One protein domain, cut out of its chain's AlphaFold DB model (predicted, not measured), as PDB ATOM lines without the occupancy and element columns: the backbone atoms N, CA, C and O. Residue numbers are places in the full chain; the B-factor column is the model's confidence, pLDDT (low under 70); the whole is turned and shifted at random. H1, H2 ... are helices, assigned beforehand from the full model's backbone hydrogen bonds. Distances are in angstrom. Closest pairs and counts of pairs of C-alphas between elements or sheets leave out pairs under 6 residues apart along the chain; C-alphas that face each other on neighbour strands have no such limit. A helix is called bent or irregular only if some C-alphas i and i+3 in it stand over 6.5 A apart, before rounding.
ATOM      1  N   LYS A 448     -29.989  23.258 -26.239       86.19
ATOM      2  CA  LYS A 448     -29.583  22.081 -25.455       86.19
ATOM      3  C   LYS A 448     -30.693  21.641 -24.496       86.19
ATOM      4  O   LYS A 448     -31.578  22.418 -24.141       86.19
ATOM      5  N   CYS A 449     -30.650  20.389 -24.032       85.88
ATOM      6  CA  CYS A 449     -31.709  19.825 -23.183       85.88
ATOM      7  C   CYS A 449     -31.943  20.628 -21.892       85.88
ATOM      8  O   CYS A 449     -33.091  20.826 -21.487       85.88
ATOM      9  N   TRP A 450     -30.876  21.115 -21.252       79.56
ATOM     10  CA  TRP A 450     -30.980  21.920 -20.030       79.56
ATOM     11  C   TRP A 450     -31.524  23.328 -20.276       79.56
ATOM     12  O   TRP A 450     -32.264  23.829 -19.436       79.56
ATOM     13  N   GLU A 451     -31.228  23.943 -21.422       81.88
ATOM     14  CA  GLU A 451     -31.808  25.234 -21.820       81.88
ATOM     15  C   GLU A 451     -33.308  25.084 -22.083       81.88
ATOM     16  O   GLU A 451     -34.114  25.855 -21.566       81.88
ATOM     17  N   PHE A 452     -33.696  24.031 -22.813       84.81
ATOM     18  CA  PHE A 452     -35.096  23.752 -23.133       84.81
ATOM     19  C   PHE A 452     -35.938  23.454 -21.890       84.81
ATOM     20  O   PHE A 452     -37.005  24.033 -21.700       84.81
ATOM     21  N   ASN A 453     -35.464  22.553 -21.025       78.56
ATOM     22  CA  ASN A 453     -36.178  22.185 -19.799       78.56
ATOM     23  C   ASN A 453     -35.950  23.185 -18.653       78.56
ATOM     24  O   ASN A 453     -36.437  22.956 -17.546       78.56
ATOM     25  N   ARG A 454     -35.177  24.258 -18.894       74.75
ATOM     26  CA  ARG A 454     -34.719  25.226 -17.882       74.75
ATOM     27  C   ARG A 454     -34.110  24.549 -16.649       74.75
ATOM     28  O   ARG A 454     -34.283  24.984 -15.514       74.75
ATOM     29  N   CYS A 455     -33.414  23.438 -16.869       66.19
ATOM     30  CA  CYS A 455     -32.763  22.669 -15.822       66.19
ATOM     31  C   CYS A 455     -31.348  23.211 -15.597       66.19
ATOM     32  O   CYS A 455     -30.442  22.850 -16.334       66.19
ATOM     33  N   GLY A 456     -31.135  24.014 -14.551       53.62
ATOM     34  CA  GLY A 456     -29.787  24.220 -14.000       53.62
ATOM     35  C   GLY A 456     -29.161  25.611 -14.135       53.62
ATOM     36  O   GLY A 456     -28.028  25.711 -14.593       53.62
ATOM     37  N   VAL A 457     -29.821  26.656 -13.618       47.41
ATOM     38  CA  VAL A 457     -29.094  27.825 -13.059       47.41
ATOM     39  C   VAL A 457     -29.576  28.198 -11.648       47.41
ATOM     40  O   VAL A 457     -28.844  28.841 -10.900       47.41
ATOM     41  N   GLU A 458     -30.745  27.730 -11.204       48.19
ATOM     42  CA  GLU A 458     -31.149  27.896  -9.805       48.19
ATOM     43  C   GLU A 458     -30.430  26.868  -8.929       48.19
ATOM     44  O   GLU A 458     -30.829  25.708  -8.807       48.19
ATOM     45  N   ARG A 467     -23.887  17.864 -11.344       69.12
ATOM     46  CA  ARG A 467     -23.950  18.231 -12.772       69.12
ATOM     47  C   ARG A 467     -24.504  17.073 -13.597       69.12
ATOM     48  O   ARG A 467     -24.174  15.918 -13.357       69.12
ATOM     49  N   CYS A 468     -25.347  17.384 -14.580       77.44
ATOM     50  CA  CYS A 468     -25.860  16.384 -15.513       77.44
ATOM     51  C   CYS A 468     -24.724  15.838 -16.390       77.44
ATOM     52  O   CYS A 468     -24.046  16.652 -17.006       77.44
ATOM     53  N   PRO A 469     -24.558  14.509 -16.529       79.25
ATOM     54  CA  PRO A 469     -23.517  13.924 -17.380       79.25
ATOM     55  C   PRO A 469     -23.565  14.362 -18.851       79.25
ATOM     56  O   PRO A 469     -22.550  14.363 -19.532       79.25
ATOM     57  N   ALA A 470     -24.736  14.769 -19.361       83.44
ATOM     58  CA  ALA A 470     -24.843  15.277 -20.729       83.44
ATOM     59  C   ALA A 470     -24.272  16.701 -20.896       83.44
ATOM     60  O   ALA A 470     -24.125  17.174 -22.021       83.44
ATOM     61  N   TYR A 471     -24.005  17.406 -19.793       79.19
ATOM     62  CA  TYR A 471     -23.454  18.755 -19.789       79.19
ATOM     63  C   TYR A 471     -21.920  18.718 -19.720       79.19
ATOM     64  O   TYR A 471     -21.396  18.026 -18.848       79.19
ATOM     65  N   PRO A 472     -21.197  19.532 -20.513       73.75
ATOM     66  CA  PRO A 472     -21.667  20.440 -21.569       73.75
ATOM     67  C   PRO A 472     -21.697  19.807 -22.976       73.75
ATOM     68  O   PRO A 472     -22.224  20.427 -23.905       73.75
ATOM     69  N   ASP A 473     -21.151  18.599 -23.133       79.19
ATOM     70  CA  ASP A 473     -20.693  18.083 -24.430       79.19
ATOM     71  C   ASP A 473     -21.702  17.244 -25.224       79.19
ATOM     72  O   ASP A 473     -21.509  17.063 -26.424       79.19
ATOM     73  N   TYR A 474     -22.774  16.758 -24.589       82.12
ATOM     74  CA  TYR A 474     -23.755  15.845 -25.203       82.12
ATOM     75  C   TYR A 474     -25.186  16.393 -25.186       82.12
ATOM     76  O   TYR A 474     -26.149  15.666 -25.435       82.12
ATOM     77  N   GLY A 475     -25.364  17.669 -24.843       81.31
ATOM     78  CA  GLY A 475     -26.635  18.231 -24.388       81.31
ATOM     79  C   GLY A 475     -27.857  18.017 -25.273       81.31
ATOM     80  O   GLY A 475     -28.971  18.019 -24.748       81.31
ATOM     81  N   ARG A 476     -27.688  17.806 -26.582       84.88
ATOM     82  CA  ARG A 476     -28.807  17.443 -27.464       84.88
ATOM     83  C   ARG A 476     -29.129  15.978 -27.494       84.88
ATOM     84  O   ARG A 476     -30.294  15.637 -27.575       84.88
ATOM     85  N   VAL A 477     -28.126  15.125 -27.411       87.50
ATOM     86  CA  VAL A 477     -28.289  13.675 -27.439       87.50
ATOM     87  C   VAL A 477     -28.355  13.144 -26.015       87.50
ATOM     88  O   VAL A 477     -27.826  12.084 -25.698       87.50
ATOM     89  N   CYS A 478     -29.029  13.876 -25.118       86.69
ATOM     90  CA  CYS A 478     -29.047  13.535 -23.703       86.69
ATOM     91  C   CYS A 478     -29.579  12.114 -23.475       86.69
ATOM     92  O   CYS A 478     -29.188  11.476 -22.511       86.69
ATOM     93  N   TRP A 479     -30.448  11.582 -24.342       87.81
ATOM     94  CA  TRP A 479     -30.958  10.208 -24.260       87.81
ATOM     95  C   TRP A 479     -29.918   9.118 -24.559       87.81
ATOM     96  O   TRP A 479     -30.127   8.001 -24.096       87.81
ATOM     97  N   ALA A 480     -28.814   9.439 -25.239       86.00
ATOM     98  CA  ALA A 480     -27.659   8.550 -25.398       86.00
ATOM     99  C   ALA A 480     -26.688   8.596 -24.212       86.00
ATOM    100  O   ALA A 480     -25.768   7.793 -24.151       86.00
ATOM    101  N   VAL A 481     -26.905   9.494 -23.251       86.06
ATOM    102  CA  VAL A 481     -26.085   9.605 -22.044       86.06
ATOM    103  C   VAL A 481     -26.814   8.947 -20.871       86.06
ATOM    104  O   VAL A 481     -27.991   9.239 -20.595       86.06
ATOM    105  N   ALA A 482     -26.135   8.037 -20.178       81.62
ATOM    106  CA  ALA A 482     -26.652   7.411 -18.964       81.62
ATOM    107  C   ALA A 482     -26.629   8.406 -17.787       81.62
ATOM    108  O   ALA A 482     -25.874   9.373 -17.783       81.62
ATOM    109  N   GLY A 483     -27.492   8.229 -16.784       78.25
ATOM    110  CA  GLY A 483     -27.424   9.043 -15.560       78.25
ATOM    111  C   GLY A 483     -27.917  10.491 -15.686       78.25
ATOM    112  O   GLY A 483     -27.796  11.256 -14.733       78.25
ATOM    113  N   THR A 484     -28.485  10.919 -16.821       82.69
ATOM    114  CA  THR A 484     -28.939  12.318 -16.957       82.69
ATOM    115  C   THR A 484     -30.077  12.666 -16.004       82.69
ATOM    116  O   THR A 484     -31.013  11.880 -15.833       82.69
ATOM    117  N   PHE A 485     -30.084  13.898 -15.504       78.56
ATOM    118  CA  PHE A 485     -31.194  14.424 -14.717       78.56
ATOM    119  C   PHE A 485     -32.350  14.863 -15.621       78.56
ATOM    120  O   PHE A 485     -32.215  15.792 -16.415       78.56
ATOM    121  N   CYS A 486     -33.503  14.210 -15.484       75.81
ATOM    122  CA  CYS A 486     -34.741  14.565 -16.172       75.81
ATOM    123  C   CYS A 486     -35.822  14.846 -15.123       75.81
ATOM    124  O   CYS A 486     -36.162  13.962 -14.339       75.81
ATOM    125  N   GLY A 487     -36.344  16.077 -15.064       65.69
ATOM    126  CA  GLY A 487     -37.429  16.434 -14.137       65.69
ATOM    127  C   GLY A 487     -37.122  16.130 -12.662       65.69
ATOM    128  O   GLY A 487     -37.977  15.597 -11.962       65.69
ATOM    129  N   LYS A 488     -35.894  16.430 -12.204       64.06
ATOM    130  CA  LYS A 488     -35.360  16.147 -10.848       64.06
ATOM    131  C   LYS A 488     -35.113  14.664 -10.509       64.06
ATOM    132  O   LYS A 488     -34.821  14.355  -9.359       64.06
ATOM    133  N   LYS A 489     -35.182  13.744 -11.480       68.75
ATOM    134  CA  LYS A 489     -34.831  12.321 -11.297       68.75
ATOM    135  C   LYS A 489     -33.618  11.933 -12.142       68.75
ATOM    136  O   LYS A 489     -33.484  12.390 -13.277       68.75
ATOM    137  N   VAL A 490     -32.755  11.072 -11.603       71.06
ATOM    138  CA  VAL A 490     -31.647  10.455 -12.352       71.06
ATOM    139  C   VAL A 490     -32.218   9.397 -13.293       71.06
ATOM    140  O   VAL A 490     -32.976   8.524 -12.875       71.06
ATOM    141  N   SER A 491     -31.871   9.480 -14.574       74.94
ATOM    142  CA  SER A 491     -32.237   8.474 -15.572       74.94
ATOM    143  C   SER A 491     -31.274   7.288 -15.531       74.94
ATOM    144  O   SER A 491     -30.068   7.490 -15.462       74.94
ATOM    145  N   GLY A 492     -31.798   6.061 -15.607       70.56
ATOM    146  CA  GLY A 492     -30.993   4.831 -15.634       70.56
ATOM    147  C   GLY A 492     -30.222   4.609 -16.945       70.56
ATOM    148  O   GLY A 492     -30.011   5.533 -17.733       70.56
ATOM    149  N   ALA A 493     -29.814   3.359 -17.188       73.25
ATOM    150  CA  ALA A 493     -29.109   2.957 -18.408       73.25
ATOM    151  C   ALA A 493     -29.919   3.265 -19.686       73.25
ATOM    152  O   ALA A 493     -31.153   3.291 -19.663       73.25
ATOM    153  N   ILE A 494     -29.224   3.447 -20.816       72.25
ATOM    154  CA  ILE A 494     -29.788   3.912 -22.101       72.25
ATOM    155  C   ILE A 494     -31.046   3.123 -22.513       72.25
ATOM    156  O   ILE A 494     -32.086   3.722 -22.798       72.25
ATOM    157  N   ALA A 495     -31.003   1.786 -22.448       64.50
ATOM    158  CA  ALA A 495     -32.129   0.920 -22.817       64.50
ATOM    159  C   ALA A 495     -33.395   1.156 -21.965       64.50
ATOM    160  O   ALA A 495     -34.506   1.154 -22.488       64.50
ATOM    161  N   GLN A 496     -33.239   1.417 -20.662       69.12
ATOM    162  CA  GLN A 496     -34.363   1.692 -19.753       69.12
ATOM    163  C   GLN A 496     -34.939   3.096 -19.968       69.12
ATOM    164  O   GLN A 496     -36.123   3.348 -19.743       69.12
ATOM    165  N   LYS A 497     -34.093   4.024 -20.413       79.69
ATOM    166  CA  LYS A 497     -34.436   5.430 -20.576       79.69
ATOM    167  C   LYS A 497     -35.195   5.714 -21.869       79.69
ATOM    168  O   LYS A 497     -36.061   6.584 -21.870       79.69
ATOM    169  N   LEU A 498     -34.910   4.984 -22.950       79.06
ATOM    170  CA  LEU A 498     -35.495   5.199 -24.282       79.06
ATOM    171  C   LEU A 498     -37.029   5.309 -24.267       79.06
ATOM    172  O   LEU A 498     -37.578   6.217 -24.889       79.06
ATOM    173  N   GLY A 499     -37.726   4.461 -23.506       80.06
ATOM    174  CA  GLY A 499     -39.187   4.534 -23.372       80.06
ATOM    175  C   GLY A 499     -39.685   5.844 -22.744       80.06
ATOM    176  O   GLY A 499     -40.662   6.426 -23.213       80.06
ATOM    177  N   ASN A 500     -38.980   6.344 -21.726       82.38
ATOM    178  CA  ASN A 500     -39.293   7.616 -21.071       82.38
ATOM    179  C   ASN A 500     -38.877   8.815 -21.937       82.38
ATOM    180  O   ASN A 500     -39.637   9.775 -22.060       82.38
ATOM    181  N   CYS A 501     -37.718   8.744 -22.597       84.81
ATOM    182  CA  CYS A 501     -37.245   9.763 -23.533       84.81
ATOM    183  C   CYS A 501     -38.215   9.964 -24.689       84.81
ATOM    184  O   CYS A 501     -38.507  11.104 -25.018       84.81
ATOM    185  N   LYS A 502     -38.800   8.895 -25.237       85.81
ATOM    186  CA  LYS A 502     -39.813   9.006 -26.295       85.81
ATOM    187  C   LYS A 502     -41.017   9.864 -25.899       85.81
ATOM    188  O   LYS A 502     -41.658  10.426 -26.774       85.81
ATOM    189  N   LYS A 503     -41.324  10.019 -24.608       86.44
ATOM    190  CA  LYS A 503     -42.411  10.891 -24.124       86.44
ATOM    191  C   LYS A 503     -41.946  12.319 -23.805       86.44
ATOM    192  O   LYS A 503     -42.772  13.186 -23.540       86.44
ATOM    193  N   CYS A 504     -40.639  12.575 -23.805       86.62
ATOM    194  CA  CYS A 504     -40.062  13.872 -23.472       86.62
ATOM    195  C   CYS A 504     -40.275  14.883 -24.608       86.62
ATOM    196  O   CYS A 504     -39.958  14.607 -25.765       86.62
ATOM    197  N   GLY A 505     -40.741  16.089 -24.267       85.94
ATOM    198  CA  GLY A 505     -40.962  17.165 -25.239       85.94
ATOM    199  C   GLY A 505     -39.688  17.602 -25.972       85.94
ATOM    200  O   GLY A 505     -39.756  17.924 -27.154       85.94
ATOM    201  N   PHE A 506     -38.530  17.553 -25.303       88.12
ATOM    202  CA  PHE A 506     -37.240  17.845 -25.934       88.12
ATOM    203  C   PHE A 506     -36.861  16.773 -26.963       88.12
ATOM    204  O   PHE A 506     -36.536  17.100 -28.098       88.12
ATOM    205  N   TYR A 507     -36.975  15.493 -26.596       88.00
ATOM    206  CA  TYR A 507     -36.706  14.375 -27.505       88.00
ATOM    207  C   TYR A 507     -37.613  14.421 -28.739       88.00
ATOM    208  O   TYR A 507     -37.137  14.300 -29.860       88.00
ATOM    209  N   GLN A 508     -38.915  14.652 -28.548       88.00
ATOM    210  CA  GLN A 508     -39.881  14.744 -29.646       88.00
ATOM    211  C   GLN A 508     -39.531  15.850 -30.647       88.00
ATOM    212  O   GLN A 508     -39.731  15.690 -31.846       88.00
ATOM    213  N   ARG A 509     -38.980  16.966 -30.177       86.69
ATOM    214  CA  ARG A 509     -38.577  18.072 -31.046       86.69
ATOM    215  C   ARG A 509     -37.228  17.840 -31.724       86.69
ATOM    216  O   ARG A 509     -37.105  18.037 -32.924       86.69
ATOM    217  N   VAL A 510     -36.233  17.343 -30.989       86.44
ATOM    218  CA  VAL A 510     -34.877  17.153 -31.532       86.44
ATOM    219  C   VAL A 510     -34.758  15.889 -32.385       86.44
ATOM    220  O   VAL A 510     -34.235  15.962 -33.490       86.44
ATOM    221  N   ALA A 511     -35.232  14.741 -31.896       84.31
ATOM    222  CA  ALA A 511     -35.066  13.455 -32.576       84.31
ATOM    223  C   ALA A 511     -36.151  13.210 -33.637       84.31
ATOM    224  O   ALA A 511     -35.848  12.763 -34.736       84.31
ATOM    225  N   VAL A 512     -37.416  13.526 -33.328       83.44
ATOM    226  CA  VAL A 512     -38.550  13.179 -34.208       83.44
ATOM    227  C   VAL A 512     -38.879  14.301 -35.195       83.44
ATOM    228  O   VAL A 512     -38.942  14.059 -36.395       83.44
ATOM    229  N   ARG A 513     -39.102  15.531 -34.710       82.06
ATOM    230  CA  ARG A 513     -39.518  16.665 -35.561       82.06
ATOM    231  C   ARG A 513     -38.356  17.405 -36.218       82.06
ATOM    232  O   ARG A 513     -38.566  18.035 -37.247       82.06
TER     233      ARG A 513
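What this domain is: This is residues 448 to 458 and 467 to 513 of the 516 residues of the protein "Sensor histidine kinase" of Nitrospiraceae bacterium (UniProt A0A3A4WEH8). This model has little regular structure: a rounded, loop-rich body in which residues 467 to 493 wind beside three short helices, with H2 and H3 making a corner and H1 near H3. The printed part has 58 residues with H1, H2, H3 in that order and no named strand; the class is all helix, with 21 residues in named elements. It is compact, with a radius of gyration of the C-alphas of 10.3 A and spans of 28 by 24 by 20 A.

Where its parts are: H1 is residues 449 to 452, 5.2 A long, from C-alpha 449 at (-31.709, 19.825, -23.183). H2 is residues 494 to 501, 9.6 A, only just irregular: C-alphas 496 and 499 are 6.7 A apart. H3 is residues 505 to 513, 10.4 A, ending at C-alpha 513 at (-39.518, 16.665, -35.561).

How they stand to each other: H1 and H3 are close but not clearly touching; their closest C-alphas, Cys 449 and Phe 506, are 6.5 A apart. H2 and H3 are also close but not clearly touching, about perpendicular at 81 degrees, with closest C-alphas Cys 501 and Tyr 507 at 6.1 A. H1 and H2 are apart. O i to N i+4 pairs are within hydrogen-bond range in 2 of 4 for H2 and 4 of 5 for H3; H1 is too short for one.

The domain as a whole: Residues 459 to 466 are not printed; C-alphas 458 and 467 are 12.4 A apart. The link H2 to H3 is tight. Residues 455 to 458, 467, 487 to 489 and 495 to 496 have pLDDT under 70.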